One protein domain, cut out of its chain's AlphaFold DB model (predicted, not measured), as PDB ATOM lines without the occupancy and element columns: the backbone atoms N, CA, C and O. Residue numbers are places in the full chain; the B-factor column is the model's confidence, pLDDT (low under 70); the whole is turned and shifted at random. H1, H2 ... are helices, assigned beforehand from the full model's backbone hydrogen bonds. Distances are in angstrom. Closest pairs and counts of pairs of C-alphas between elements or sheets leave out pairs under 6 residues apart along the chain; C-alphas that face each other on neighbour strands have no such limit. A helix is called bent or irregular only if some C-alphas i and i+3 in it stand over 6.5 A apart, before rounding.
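Overview. This is residues 42 to 140 of the 473 residues of an uncharacterized protein of Candidatus Rokubacteria bacterium (UniProt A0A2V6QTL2). The model is a loose, flat frame of helices round a hollow middle: the long H3 and the shorter H2 lie side by side as a helical hairpin along one side, H4 turns off at a corner from the end of H3, and H5 folds back across the far end of H4. H1 packs at the corner where H2 and H4 begin, and on the open side the link from H2 to H3 and residues 134 to 140 come toward each other. The residues that stick out are 118 to 123. The printed part has 99 residues with five named helices, H1 to H5 in chain order, and no named strand; its class is all helix. It is loose, with a radius of gyration of the C-alphas of 15.8 A and spans of 41 by 38 by 20 A.

Arrangement. H3, residues 77 to 100, touches H2, residues 54 to 67, with its residues 87 to 97 alone; the closest C-alphas are those of Leu 62 and Gly 90, 6.7 A apart. This hairpin has a shallow tilt of 22 degrees, opposite ways. H4, residues 102 to 116, is the hub and touches four helices. H3 and H4 touch only at the corner, with C-alphas of Leu 98 and Arg 105 closest at 4.9 A and a steep tilt of 60 degrees. H2 and H4 only just touch, with 3 pairs of C-alphas within 8 A, closest Asp 55 and Val 104 at 7.2 A. H1, residues 42 to 49, only just touches H2 and H4, with 3 pairs each; the closest C-alphas are Thr 46 and Val 56, 6.5 A, and Leu 45 and Phe 107, 6.9 A. H1 and H2 form a hairpin at a shallow tilt of 18 degrees. H5, residues 123 to 133, touches H4 at residues 114 to 116 alone, about perpendicular at 82 degrees, with the C-alphas of Phe 115 and Leu 128 closest at 5.0 A. H5 is apart from H1, H2 and H3. The helix packing is part aligned, part crossed: three of five pairs have a shallow tilt. Every O i to N i+4 pair is within hydrogen-bond range in H1, H2 and H4; H3 has 19 of 20 and H5 5 of 7.

Along the chain. H3 is 34.9 A long, from C-alpha 77 at (-41.026, -33.341, -49.562) to C-alpha 100 at (-63.624, -10.856, -35.249). H4 is 20.9 A, H2 20.0 A, H5 15.4 A and H1 10.7 A long from first to last C-alpha. H5 is irregular, with C-alphas 124 and 127 7.4 A apart, and ends at C-alpha 133, (-32.589, -17.785, -32.087).

Size, cuts and confidence. The C-alphas farthest apart are those of Glu 78 and Gly 120, 43.9 A. The printed part has no cut and no long link. Mean pLDDT of the printed part is 88.5; residues 42 to 44 are under 70.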
ATOM      1  N   LEU A  42     -51.725 -16.916 -21.835       68.06
ATOM      2  CA  LEU A  42     -53.154 -17.173 -22.063       68.06
ATOM      3  C   LEU A  42     -54.062 -16.971 -20.837       68.06
ATOM      4  O   LEU A  42     -55.263 -16.773 -21.025       68.06
ATOM      5  N   ASP A  43     -53.534 -17.027 -19.612       67.31
ATOM      6  CA  ASP A  43     -54.325 -16.945 -18.376       67.31
ATOM      7  C   ASP A  43     -54.956 -15.560 -18.199       67.31
ATOM      8  O   ASP A  43     -56.084 -15.464 -17.728       67.31
ATOM      9  N   ALA A  44     -54.286 -14.490 -18.643       68.81
ATOM     10  CA  ALA A  44     -54.818 -13.128 -18.572       68.81
ATOM     11  C   ALA A  44     -56.018 -12.925 -19.516       68.81
ATOM     12  O   ALA A  44     -57.043 -12.368 -19.121       68.81
ATOM     13  N   LEU A  45     -55.929 -13.436 -20.750       80.06
ATOM     14  CA  LEU A  45     -57.045 -13.428 -21.701       80.06
ATOM     15  C   LEU A  45     -58.184 -14.349 -21.229       80.06
ATOM     16  O   LEU A  45     -59.353 -13.978 -21.295       80.06
ATOM     17  N   THR A  46     -57.831 -15.525 -20.704       81.62
ATOM     18  CA  THR A  46     -58.767 -16.505 -20.134       81.62
ATOM     19  C   THR A  46     -59.506 -15.945 -18.916       81.62
ATOM     20  O   THR A  46     -60.703 -16.173 -18.783       81.62
ATOM     21  N   ALA A  47     -58.833 -15.187 -18.050       75.56
ATOM     22  CA  ALA A  47     -59.448 -14.528 -16.901       75.56
ATOM     23  C   ALA A  47     -60.378 -13.376 -17.313       75.56
ATOM     24  O   ALA A  47     -61.370 -13.129 -16.636       75.56
ATOM     25  N   SER A  48     -60.072 -12.690 -18.419       77.88
ATOM     26  CA  SER A  48     -60.876 -11.576 -18.939       77.88
ATOM     27  C   SER A  48     -62.161 -12.039 -19.637       77.88
ATOM     28  O   SER A  48     -63.237 -11.512 -19.367       77.88
ATOM     29  N   LEU A  49     -62.066 -13.037 -20.524       82.62
ATOM     30  CA  LEU A  49     -63.192 -13.495 -21.352       82.62
ATOM     31  C   LEU A  49     -63.894 -14.751 -20.815       82.62
ATOM     32  O   LEU A  49     -65.020 -15.039 -21.208       82.62
ATOM     33  N   GLY A  50     -63.236 -15.508 -19.934       77.81
ATOM     34  CA  GLY A  50     -63.642 -16.853 -19.528       77.81
ATOM     35  C   GLY A  50     -62.964 -17.944 -20.365       77.81
ATOM     36  O   GLY A  50     -62.763 -17.811 -21.571       77.81
ATOM     37  N   GLY A  51     -62.598 -19.059 -19.725       75.75
ATOM     38  CA  GLY A  51     -61.816 -20.130 -20.364       75.75
ATOM     39  C   GLY A  51     -62.541 -20.921 -21.448       75.75
ATOM     40  O   GLY A  51     -61.872 -21.476 -22.319       75.75
ATOM     41  N   GLU A  52     -63.873 -20.932 -21.404       85.62
ATOM     42  CA  GLU A  52     -64.751 -21.567 -22.395       85.62
ATOM     43  C   GLU A  52     -65.268 -20.580 -23.453       85.62
ATOM     44  O   GLU A  52     -66.030 -20.961 -24.338       85.62
ATOM     45  N   HIS A  53     -64.852 -19.309 -23.394       90.31
ATOM     46  CA  HIS A  53     -65.237 -18.323 -24.396       90.31
ATOM     47  C   HIS A  53     -64.752 -18.757 -25.784       90.31
ATOM     48  O   HIS A  53     -63.588 -19.138 -25.949       90.31
ATOM     49  N   ALA A  54     -65.625 -18.653 -26.791       90.44
ATOM     50  CA  ALA A  54     -65.369 -19.154 -28.143       90.44
ATOM     51  C   ALA A  54     -64.032 -18.652 -28.719       90.44
ATOM     52  O   ALA A  54     -63.240 -19.446 -29.222       90.44
ATOM     53  N   ASP A  55     -63.731 -17.361 -28.559       91.25
ATOM     54  CA  ASP A  55     -62.476 -16.760 -29.031       91.25
ATOM     55  C   ASP A  55     -61.221 -17.309 -28.330       91.25
ATOM     56  O   ASP A  55     -60.177 -17.480 -28.963       91.25
ATOM     57  N   VAL A  56     -61.309 -17.608 -27.028       88.31
ATOM     58  CA  VAL A  56     -60.195 -18.176 -26.250       88.31
ATOM     59  C   VAL A  56     -59.944 -19.614 -26.681       88.31
ATOM     60  O   VAL A  56     -58.793 -20.012 -26.868       88.31
ATOM     61  N   VAL A  57     -61.013 -20.388 -26.884       90.44
ATOM     62  CA  VAL A  57     -60.932 -21.755 -27.414       90.44
ATOM     63  C   VAL A  57     -60.335 -21.740 -28.820       90.44
ATOM     64  O   VAL A  57     -59.383 -22.473 -29.078       90.44
ATOM     65  N   ALA A  58     -60.814 -20.854 -29.699       92.38
ATOM     66  CA  ALA A  58     -60.299 -20.704 -31.057       92.38
ATOM     67  C   ALA A  58     -58.801 -20.350 -31.069       92.38
ATOM     68  O   ALA A  58     -58.030 -20.961 -31.813       92.38
ATOM     69  N   LEU A  59     -58.366 -19.422 -30.208       90.81
ATOM     70  CA  LEU A  59     -56.953 -19.070 -30.076       90.81
ATOM     71  C   LEU A  59     -56.112 -20.253 -29.575       90.81
ATOM     72  O   LEU A  59     -55.054 -20.524 -30.141       90.81
ATOM     73  N   LYS A  60     -56.576 -20.990 -28.555       88.88
ATOM     74  CA  LYS A  60     -55.894 -22.199 -28.056       88.88
ATOM     75  C   LYS A  60     -55.752 -23.251 -29.156       88.88
ATOM     76  O   LYS A  60     -54.663 -23.789 -29.335       88.88
ATOM     77  N   SER A  61     -56.809 -23.494 -29.933       91.12
ATOM     78  CA  SER A  61     -56.764 -24.414 -31.072       91.12
ATOM     79  C   SER A  61     -55.746 -23.982 -32.129       91.12
ATOM     80  O   SER A  61     -55.024 -24.831 -32.647       91.12
ATOM     81  N   LEU A  62     -55.640 -22.682 -32.426       92.25
ATOM     82  CA  LEU A  62     -54.632 -22.162 -33.355       92.25
ATOM     83  C   LEU A  62     -53.208 -22.304 -32.813       92.25
ATOM     84  O   LEU A  62     -52.307 -22.660 -33.567       92.25
ATOM     85  N   ILE A  63     -52.992 -22.073 -31.519       87.31
ATOM     86  CA  ILE A  63     -51.682 -22.276 -30.884       87.31
ATOM     87  C   ILE A  63     -51.260 -23.742 -31.001       87.31
ATOM     88  O   ILE A  63     -50.145 -24.020 -31.437       87.31
ATOM     89  N   THR A  64     -52.159 -24.682 -30.690       87.50
ATOM     90  CA  THR A  64     -51.898 -26.114 -30.889       87.50
ATOM     91  C   THR A  64     -51.616 -26.427 -32.356       87.50
ATOM     92  O   THR A  64     -50.653 -27.128 -32.637       87.50
ATOM     93  N   TRP A  65     -52.394 -25.868 -33.286       90.88
ATOM     94  CA  TRP A  65     -52.195 -26.057 -34.725       90.88
ATOM     95  C   TRP A  65     -50.798 -25.631 -35.186       90.88
ATOM     96  O   TRP A  65     -50.121 -26.378 -35.883       90.88
ATOM     97  N   PHE A  66     -50.344 -24.435 -34.800       88.12
ATOM     98  CA  PHE A  66     -49.013 -23.964 -35.184       88.12
ATOM     99  C   PHE A  66     -47.896 -24.778 -34.522       88.12
ATOM    100  O   PHE A  66     -46.874 -25.020 -35.161       88.12
ATOM    101  N   ALA A  67     -48.098 -25.241 -33.285       85.62
ATOM    102  CA  ALA A  67     -47.135 -26.077 -32.571       85.62
ATOM    103  C   ALA A  67     -46.990 -27.490 -33.168       85.62
ATOM    104  O   ALA A  67     -45.946 -28.115 -32.995       85.62
ATOM    105  N   THR A  68     -48.009 -27.999 -33.868       89.25
ATOM    106  CA  THR A  68     -47.978 -29.324 -34.509       89.25
ATOM    107  C   THR A  68     -47.508 -29.296 -35.963       89.25
ATOM    108  O   THR A  68     -47.378 -30.359 -36.573       89.25
ATOM    109  N   LEU A  69     -47.228 -28.117 -36.537       89.69
ATOM    110  CA  LEU A  69     -46.668 -28.028 -37.885       89.69
ATOM    111  C   LEU A  69     -45.292 -28.717 -37.948       89.69
ATOM    112  O   LEU A  69     -44.495 -28.580 -37.016       89.69
ATOM    113  N   PRO A  70     -44.950 -29.388 -39.066       92.56
ATOM    114  CA  PRO A  70     -43.624 -29.973 -39.231       92.56
ATOM    115  C   PRO A  70     -42.525 -28.914 -39.028       92.56
ATOM    116  O   PRO A  70     -42.591 -27.860 -39.673       92.56
ATOM    117  N   PRO A  71     -41.496 -29.158 -38.196       87.81
ATOM    118  CA  PRO A  71     -40.495 -28.149 -37.837       87.81
ATOM    119  C   PRO A  71     -39.687 -27.702 -39.057       87.81
ATOM    120  O   PRO A  71     -39.546 -28.448 -40.022       87.81
ATOM    121  N   HIS A  72     -39.089 -26.508 -39.032       85.88
ATOM    122  CA  HIS A  72     -38.313 -25.998 -40.175       85.88
ATOM    123  C   HIS A  72     -37.120 -26.900 -40.562       85.88
ATOM    124  O   HIS A  72     -36.695 -26.882 -41.716       85.88
ATOM    125  N   ALA A  73     -36.620 -27.712 -39.624       87.19
ATOM    126  CA  ALA A  73     -35.594 -28.727 -39.855       87.19
ATOM    127  C   ALA A  73     -36.087 -29.941 -40.673       87.19
ATOM    128  O   ALA A  73     -35.257 -30.693 -41.183       87.19
ATOM    129  N   GLU A  74     -37.404 -30.127 -40.821       90.12
ATOM    130  CA  GLU A  74     -38.013 -31.158 -41.668       90.12
ATOM    131  C   GLU A  74     -37.718 -30.875 -43.146       90.12
ATOM    132  O   GLU A  74     -38.073 -29.809 -43.673       90.12
ATOM    133  N   LYS A  75     -37.078 -31.850 -43.802       90.00
ATOM    134  CA  LYS A  75     -36.600 -31.770 -45.192       90.00
ATOM    135  C   LYS A  75     -37.354 -32.699 -46.147       90.00
ATOM    136  O   LYS A  75     -37.148 -32.585 -47.353       90.00
ATOM    137  N   GLY A  76     -38.200 -33.601 -45.644       94.00
ATOM    138  CA  GLY A  76     -39.002 -34.502 -46.467       94.00
ATOM    139  C   GLY A  76     -39.989 -33.726 -47.352       94.00
ATOM    140  O   GLY A  76     -40.644 -32.810 -46.849       94.00
ATOM    141  N   PRO A  77     -40.140 -34.067 -48.648       91.25
ATOM    142  CA  PRO A  77     -41.026 -33.341 -49.562       91.25
ATOM    143  C   PRO A  77     -42.464 -33.222 -49.046       91.25
ATOM    144  O   PRO A  77     -43.055 -32.146 -49.109       91.25
ATOM    145  N   GLU A  78     -43.000 -34.303 -48.473       93.62
ATOM    146  CA  GLU A  78     -44.348 -34.335 -47.899       93.62
ATOM    147  C   GLU A  78     -44.479 -33.405 -46.690       93.62
ATOM    148  O   GLU A  78     -45.387 -32.578 -46.655       93.62
ATOM    149  N   GLY A  79     -43.544 -33.468 -45.736       92.31
ATOM    150  CA  GLY A  79     -43.545 -32.605 -44.553       92.31
ATOM    151  C   GLY A  79     -43.367 -31.124 -44.898       92.31
ATOM    152  O   GLY A  79     -44.038 -30.261 -44.332       92.31
ATOM    153  N   VAL A  80     -42.518 -30.810 -45.883       90.88
ATOM    154  CA  VAL A  80     -42.349 -29.445 -46.403       90.88
ATOM    155  C   VAL A  80     -43.631 -28.955 -47.077       90.88
ATOM    156  O   VAL A  80     -44.050 -27.820 -46.837       90.88
ATOM    157  N   ALA A  81     -44.265 -29.787 -47.909       91.50
ATOM    158  CA  ALA A  81     -45.510 -29.446 -48.590       91.50
ATOM    159  C   ALA A  81     -46.671 -29.263 -47.601       91.50
ATOM    160  O   ALA A  81     -47.407 -28.282 -47.710       91.50
ATOM    161  N   ALA A  82     -46.796 -30.155 -46.614       92.25
ATOM    162  CA  ALA A  82     -47.763 -30.056 -45.523       92.25
ATOM    163  C   ALA A  82     -47.557 -28.763 -44.729       92.25
ATOM    164  O   ALA A  82     -48.466 -27.941 -44.670       92.25
ATOM    165  N   ARG A  83     -46.329 -28.490 -44.253       93.44
ATOM    166  CA  ARG A  83     -46.005 -27.227 -43.565       93.44
ATOM    167  C   ARG A  83     -46.405 -26.012 -44.399       93.44
ATOM    168  O   ARG A  83     -47.002 -25.087 -43.862       93.44
ATOM    169  N   ARG A  84     -46.055 -25.971 -45.691       91.50
ATOM    170  CA  ARG A  84     -46.377 -24.827 -46.565       91.50
ATOM    171  C   ARG A  84     -47.883 -24.602 -46.666       91.50
ATOM    172  O   ARG A  84     -48.311 -23.462 -46.541       91.50
ATOM    173  N   ARG A  85     -48.659 -25.667 -46.864       93.69
ATOM    174  CA  ARG A  85     -50.119 -25.611 -47.004       93.69
ATOM    175  C   ARG A  85     -50.804 -25.235 -45.688       93.69
ATOM    176  O   ARG A  85     -51.551 -24.263 -45.634       93.69
ATOM    177  N   ASP A  86     -50.502 -25.964 -44.620       94.19
ATOM    178  CA  ASP A  86     -51.221 -25.886 -43.345       94.19
ATOM    179  C   ASP A  86     -50.889 -24.604 -42.574       94.19
ATOM    180  O   ASP A  86     -51.723 -24.086 -41.826       94.19
ATOM    181  N   LYS A  87     -49.691 -24.047 -42.796       94.44
ATOM    182  CA  LYS A  87     -49.311 -22.719 -42.302       94.44
ATOM    183  C   LYS A  87     -50.188 -21.623 -42.911       94.44
ATOM    184  O   LYS A  87     -50.599 -20.733 -42.175       94.44
ATOM    185  N   GLU A  88     -50.479 -21.666 -44.215       95.44
ATOM    186  CA  GLU A  88     -51.344 -20.654 -44.846       95.44
ATOM    187  C   GLU A  88     -52.786 -20.760 -44.333       95.44
ATOM    188  O   GLU A  88     -53.372 -19.747 -43.957       95.44
ATOM    189  N   VAL A  89     -53.312 -21.980 -44.174       95.19
ATOM    190  CA  VAL A  89     -54.642 -22.200 -43.574       95.19
ATOM    191  C   VAL A  89     -54.705 -21.667 -42.139       95.19
ATOM    192  O   VAL A  89     -55.638 -20.953 -41.770       95.19
ATOM    193  N   GLY A  90     -53.705 -21.986 -41.312       94.38
ATOM    194  CA  GLY A  90     -53.616 -21.466 -39.946       94.38
ATOM    195  C   GLY A  90     -53.518 -19.938 -39.914       94.38
ATOM    196  O   GLY A  90     -54.162 -19.292 -39.086       94.38
ATOM    197  N   ARG A  91     -52.756 -19.347 -40.844       95.56
ATOM    198  CA  ARG A  91     -52.604 -17.894 -40.986       95.56
ATOM    199  C   ARG A  91     -53.931 -17.215 -41.318       95.56
ATOM    200  O   ARG A  91     -54.265 -16.233 -40.665       95.56
ATOM    201  N   GLU A  92     -54.688 -17.724 -42.287       96.94
ATOM    202  CA  GLU A  92     -56.004 -17.179 -42.649       96.94
ATOM    203  C   GLU A  92     -56.974 -17.208 -41.464       96.94
ATOM    204  O   GLU A  92     -57.620 -16.204 -41.158       96.94
ATOM    205  N   LYS A  93     -57.014 -18.325 -40.728       96.56
ATOM    206  CA  LYS A  93     -57.842 -18.457 -39.521       96.56
ATOM    207  C   LYS A  93     -57.427 -17.493 -38.410       96.56
ATOM    208  O   LYS A  93     -58.292 -16.929 -37.744       96.56
ATOM    209  N   LEU A  94     -56.123 -17.289 -38.214       95.75
ATOM    210  CA  LEU A  94     -55.616 -16.318 -37.246       95.75
ATOM    211  C   LEU A  94     -56.016 -14.889 -37.629       95.75
ATOM    212  O   LEU A  94     -56.471 -14.145 -36.769       95.75
ATOM    213  N   VAL A  95     -55.887 -14.513 -38.905       97.44
ATOM    214  CA  VAL A  95     -56.312 -13.191 -39.396       97.44
ATOM    215  C   VAL A  95     -57.805 -12.979 -39.143       97.44
ATOM    216  O   VAL A  95     -58.172 -11.979 -38.530       97.44
ATOM    217  N   ALA A  96     -58.646 -13.949 -39.512       97.25
ATOM    218  CA  ALA A  96     -60.087 -13.873 -39.282       97.25
ATOM    219  C   ALA A  96     -60.438 -13.740 -37.787       97.25
ATOM    220  O   ALA A  96     -61.283 -12.925 -37.421       97.25
ATOM    221  N   LEU A  97     -59.760 -14.482 -36.901       96.44
ATOM    222  CA  LEU A  97     -59.963 -14.369 -35.452       96.44
ATOM    223  C   LEU A  97     -59.566 -12.985 -34.921       96.44
ATOM    224  O   LEU A  97     -60.281 -12.407 -34.103       96.44
ATOM    225  N   LEU A  98     -58.444 -12.435 -35.389       95.38
ATOM    226  CA  LEU A  98     -57.999 -11.097 -34.997       95.38
ATOM    227  C   LEU A  98     -58.976 -10.014 -35.477       95.38
ATOM    228  O   LEU A  98     -59.120  -8.984 -34.818       95.38
ATOM    229  N   GLU A  99     -59.622 -10.189 -36.630       96.62
ATOM    230  CA  GLU A  99     -60.685  -9.308 -37.146       96.62
ATOM    231  C   GLU A  99     -61.979  -9.410 -36.349       96.62
ATOM    232  O   GLU A  99     -62.553  -8.379 -36.007       96.62
ATOM    233  N   ALA A 100     -62.391 -10.624 -35.989       96.12
ATOM    234  CA  ALA A 100     -63.624 -10.856 -35.249       96.12
ATOM    235  C   ALA A 100     -63.530 -10.483 -33.759       96.12
ATOM    236  O   ALA A 100     -64.527 -10.054 -33.181       96.12
ATOM    237  N   SER A 101     -62.355 -10.626 -33.132       95.75
ATOM    238  CA  SER A 101     -62.182 -10.467 -31.682       95.75
ATOM    239  C   SER A 101     -61.197  -9.345 -31.318       95.75
ATOM    240  O   SER A 101     -59.975  -9.555 -31.292       95.75
ATOM    241  N   PRO A 102     -61.697  -8.145 -30.959       92.06
ATOM    242  CA  PRO A 102     -60.860  -7.045 -30.480       92.06
ATOM    243  C   PRO A 102     -60.038  -7.408 -29.236       92.06
ATOM    244  O   PRO A 102     -58.904  -6.951 -29.100       92.06
ATOM    245  N   ALA A 103     -60.578  -8.255 -28.355       87.94
ATOM    246  CA  ALA A 103     -59.892  -8.707 -27.148       87.94
ATOM    247  C   ALA A 103     -58.677  -9.591 -27.475       87.94
ATOM    248  O   ALA A 103     -57.584  -9.339 -26.965       87.94
ATOM    249  N   VAL A 104     -58.824 -10.570 -28.380       89.62
ATOM    250  CA  VAL A 104     -57.693 -11.390 -28.853       89.62
ATOM    251  C   VAL A 104     -56.664 -10.527 -29.583       89.62
ATOM    252  O   VAL A 104     -55.463 -10.676 -29.361       89.62
ATOM    253  N   ARG A 105     -57.111  -9.578 -30.416       92.00
ATOM    254  CA  ARG A 105     -56.217  -8.638 -31.105       92.00
ATOM    255  C   ARG A 105     -55.400  -7.794 -30.130       92.00
ATOM    256  O   ARG A 105     -54.189  -7.675 -30.307       92.00
ATOM    257  N   ALA A 106     -56.044  -7.219 -29.117       86.62
ATOM    258  CA  ALA A 106     -55.372  -6.424 -28.094       86.62
ATOM    259  C   ALA A 106     -54.340  -7.265 -27.331       86.62
ATOM    260  O   ALA A 106     -53.198  -6.836 -27.170       86.62
ATOM    261  N   PHE A 107     -54.716  -8.492 -26.959       85.94
ATOM    262  CA  PHE A 107     -53.831  -9.448 -26.303       85.94
ATOM    263  C   PHE A 107     -52.591  -9.783 -27.149       85.94
ATOM    264  O   PHE A 107     -51.463  -9.684 -26.665       85.94
ATOM    265  N   VAL A 108     -52.764 -10.125 -28.430       87.88
ATOM    266  CA  VAL A 108     -51.635 -10.398 -29.339       87.88
ATOM    267  C   VAL A 108     -50.761  -9.151 -29.516       87.88
ATOM    268  O   VAL A 108     -49.537  -9.247 -29.469       87.88
ATOM    269  N   GLY A 109     -51.363  -7.967 -29.652       86.56
ATOM    270  CA  GLY A 109     -50.634  -6.701 -29.769       86.56
ATOM    271  C   GLY A 109     -49.823  -6.328 -28.523       86.56
ATOM    272  O   GLY A 109     -48.754  -5.730 -28.636       86.56
ATOM    273  N   GLU A 110     -50.292  -6.677 -27.326       85.12
ATOM    274  CA  GLU A 110     -49.523  -6.529 -26.086       85.12
ATOM    275  C   GLU A 110     -48.330  -7.487 -26.034       85.12
ATOM    276  O   GLU A 110     -47.218  -7.049 -25.742       85.12
ATOM    277  N   ASN A 111     -48.520  -8.750 -26.425       84.12
ATOM    278  CA  ASN A 111     -47.423  -9.718 -26.511       84.12
ATOM    279  C   ASN A 111     -46.363  -9.291 -27.537       84.12
ATOM    280  O   ASN A 111     -45.176  -9.372 -27.251       84.12
ATOM    281  N   ILE A 112     -46.761  -8.763 -28.699       87.75
ATOM    282  CA  ILE A 112     -45.806  -8.237 -29.690       87.75
ATOM    283  C   ILE A 112     -44.972  -7.092 -29.097       87.75
ATOM    284  O   ILE A 112     -43.755  -7.063 -29.274       87.75
ATOM    285  N   ARG A 113     -45.602  -6.156 -28.374       84.81
ATOM    286  CA  ARG A 113     -44.882  -5.060 -27.700       84.81
ATOM    287  C   ARG A 113     -43.910  -5.579 -26.643       84.81
ATOM    288  O   ARG A 113     -42.808  -5.053 -26.552       84.81
ATOM    289  N   LEU A 114     -44.311  -6.598 -25.885       82.25
ATOM    290  CA  LEU A 114     -43.455  -7.236 -24.892       82.25
ATOM    291  C   LEU A 114     -42.235  -7.900 -25.540       82.25
ATOM    292  O   LEU A 114     -41.122  -7.665 -25.088       82.25
ATOM    293  N   PHE A 115     -42.433  -8.687 -26.603       85.25
ATOM    294  CA  PHE A 115     -41.328  -9.333 -27.314       85.25
ATOM    295  C   PHE A 115     -40.359  -8.298 -27.883       85.25
ATOM    296  O   PHE A 115     -39.162  -8.428 -27.675       85.25
ATOM    297  N   ASN A 116     -40.860  -7.245 -28.536       86.25
ATOM    298  CA  ASN A 116     -40.018  -6.224 -29.167       86.25
ATOM    299  C   ASN A 116     -39.091  -5.467 -28.197       86.25
ATOM    300  O   ASN A 116     -38.103  -4.881 -28.645       86.25
ATOM    301  N   GLY A 117     -39.406  -5.443 -26.899       87.12
ATOM    302  CA  GLY A 117     -38.638  -4.698 -25.908       87.12
ATOM    303  C   GLY A 117     -38.664  -3.178 -26.118       87.12
ATOM    304  O   GLY A 117     -39.507  -2.619 -26.826       87.12
ATOM    305  N   LYS A 118     -37.730  -2.483 -25.464       87.88
ATOM    306  CA  LYS A 118     -37.573  -1.024 -25.468       87.88
ATOM    307  C   LYS A 118     -36.207  -0.661 -26.076       87.88
ATOM    308  O   LYS A 118     -35.175  -1.081 -25.555       87.88
ATOM    309  N   PRO A 119     -36.147   0.140 -27.161       90.00
ATOM    310  CA  PRO A 119     -34.875   0.595 -27.723       90.00
ATOM    311  C   PRO A 119     -33.989   1.284 -26.677       90.00
ATOM    312  O   PRO A 119     -34.433   2.199 -25.990       90.00
ATOM    313  N   GLY A 120     -32.728   0.857 -26.582       89.44
ATOM    314  CA  GLY A 120     -31.769   1.362 -25.591       89.44
ATOM    315  C   GLY A 120     -31.689   0.544 -24.297       89.44
ATOM    316  O   GLY A 120     -30.757   0.757 -23.527       89.44
ATOM    317  N   ASP A 121     -32.591  -0.418 -24.091       88.88
ATOM    318  CA  ASP A 121     -32.557  -1.369 -22.978       88.88
ATOM    319  C   ASP A 121     -32.378  -2.797 -23.512       88.88
ATOM    320  O   ASP A 121     -33.309  -3.407 -24.037       88.88
ATOM    321  N   ALA A 122     -31.161  -3.330 -23.390       82.62
ATOM    322  CA  ALA A 122     -30.813  -4.634 -23.946       82.62
ATOM    323  C   ALA A 122     -31.585  -5.792 -23.294       82.62
ATOM    324  O   ALA A 122     -32.031  -6.682 -24.010       82.62
ATOM    325  N   GLN A 123     -31.790  -5.763 -21.972       84.00
ATOM    326  CA  GLN A 123     -32.452  -6.859 -21.244       84.00
ATOM    327  C   GLN A 123     -33.930  -6.977 -21.629       84.00
ATOM    328  O   GLN A 123     -34.500  -8.064 -21.659       84.00
ATOM    329  N   SER A 124     -34.555  -5.857 -21.998       81.00
ATOM    330  CA  SER A 124     -35.935  -5.863 -22.484       81.00
ATOM    331  C   SER A 124     -36.122  -6.599 -23.821       81.00
ATOM    332  O   SER A 124     -37.254  -6.918 -24.174       81.00
ATOM    333  N   MET A 125     -35.039  -6.870 -24.562       85.12
ATOM    334  CA  MET A 125     -35.066  -7.552 -25.862       85.12
ATOM    335  C   MET A 125     -34.793  -9.061 -25.767       85.12
ATOM    336  O   MET A 125     -34.820  -9.731 -26.798       85.12
ATOM    337  N   ASP A 126     -34.574  -9.619 -24.571       85.31
ATOM    338  CA  ASP A 126     -34.227 -11.039 -24.384       85.31
ATOM    339  C   ASP A 126     -35.280 -11.994 -24.986       85.31
ATOM    340  O   ASP A 126     -34.941 -13.037 -25.544       85.31
ATOM    341  N   LEU A 127     -36.568 -11.627 -24.937       81.44
ATOM    342  CA  LEU A 127     -37.648 -12.409 -25.556       81.44
ATOM    343  C   LEU A 127     -37.584 -12.390 -27.088       81.44
ATOM    344  O   LEU A 127     -37.829 -13.415 -27.727       81.44
ATOM    345  N   LEU A 128     -37.248 -11.241 -27.686       86.50
ATOM    346  CA  LEU A 128     -37.023 -11.146 -29.127       86.50
ATOM    347  C   LEU A 128     -35.782 -11.935 -29.537       86.50
ATOM    348  O   LEU A 128     -35.836 -12.642 -30.538       86.50
ATOM    349  N   ASP A 129     -34.691 -11.848 -28.778       86.81
ATOM    350  CA  ASP A 129     -33.463 -12.599 -29.059       86.81
ATOM    351  C   ASP A 129     -33.695 -14.117 -28.991       86.81
ATOM    352  O   ASP A 129     -33.315 -14.850 -29.908       86.81
ATOM    353  N   ALA A 130     -34.419 -14.588 -27.969       85.31
ATOM    354  CA  ALA A 130     -34.826 -15.985 -27.858       85.31
ATOM    355  C   ALA A 130     -35.685 -16.421 -29.058       85.31
ATOM    356  O   ALA A 130     -35.392 -17.438 -29.687       85.31
ATOM    357  N   LEU A 131     -36.686 -15.616 -29.441       84.81
ATOM    358  CA  LEU A 131     -37.518 -15.893 -30.613       84.81
ATOM    359  C   LEU A 131     -36.691 -15.943 -31.903       84.81
ATOM    360  O   LEU A 131     -36.887 -16.843 -32.719       84.81
ATOM    361  N   LEU A 132     -35.776 -14.991 -32.102       89.81
ATOM    362  CA  LEU A 132     -34.902 -14.927 -33.275       89.81
ATOM    363  C   LEU A 132     -33.940 -16.120 -33.338       89.81
ATOM    364  O   LEU A 132     -33.668 -16.619 -34.428       89.81
ATOM    365  N   THR A 133     -33.476 -16.614 -32.189       89.56
ATOM    366  CA  THR A 133     -32.589 -17.785 -32.087       89.56
ATOM    367  C   THR A 133     -33.268 -19.079 -32.548       89.56
ATOM    368  O   THR A 133     -32.601 -19.978 -33.059       89.56
ATOM    369  N   GLU A 134     -34.593 -19.174 -32.429       86.94
ATOM    370  CA  GLU A 134     -35.372 -20.331 -32.891       86.94
ATOM    371  C   GLU A 134     -35.683 -20.309 -34.400       86.94
ATOM    372  O   GLU A 134     -36.218 -21.282 -34.946       86.94
ATOM    373  N   GLN A 135     -35.376 -19.213 -35.098       88.75
ATOM    374  CA  GLN A 135     -35.703 -19.077 -36.513       88.75
ATOM    375  C   GLN A 135     -34.761 -19.892 -37.407       88.75
ATOM    376  O   GLN A 135     -33.605 -20.156 -37.092       88.75
ATOM    377  N   ALA A 136     -35.240 -20.225 -38.610       89.62
ATOM    378  CA  ALA A 136     -34.428 -20.885 -39.638       89.62
ATOM    379  C   ALA A 136     -33.318 -19.979 -40.222       89.62
ATOM    380  O   ALA A 136     -32.520 -20.428 -41.046       89.62
ATOM    381  N   TYR A 137     -33.292 -18.702 -39.833       91.62
ATOM    382  CA  TYR A 137     -32.276 -17.722 -40.198       91.62
ATOM    383  C   TYR A 137     -31.612 -17.167 -38.938       91.62
ATOM    384  O   TYR A 137     -32.247 -17.036 -37.899       91.62
ATOM    385  N   ARG A 138     -30.340 -16.776 -39.056       91.69
ATOM    386  CA  ARG A 138     -29.624 -16.033 -38.014       91.69
ATOM    387  C   ARG A 138     -29.463 -14.589 -38.464       91.69
ATOM    388  O   ARG A 138     -28.734 -14.329 -39.422       91.69
ATOM    389  N   ALA A 139     -30.103 -13.656 -37.765       91.25
ATOM    390  CA  ALA A 139     -29.809 -12.239 -37.939       91.25
ATOM    391  C   ALA A 139     -28.375 -11.964 -37.456       91.25
ATOM    392  O   ALA A 139     -27.996 -12.351 -36.353       91.25
ATOM    393  N   ALA A 140     -27.557 -11.332 -38.293       90.44
ATOM    394  CA  ALA A 140     -26.163 -11.048 -37.975       90.44
ATOM    395  C   ALA A 140     -25.764  -9.663 -38.487       90.44
ATOM    396  O   ALA A 140     -26.319  -9.152 -39.460       90.44
TER     397      ALA A 140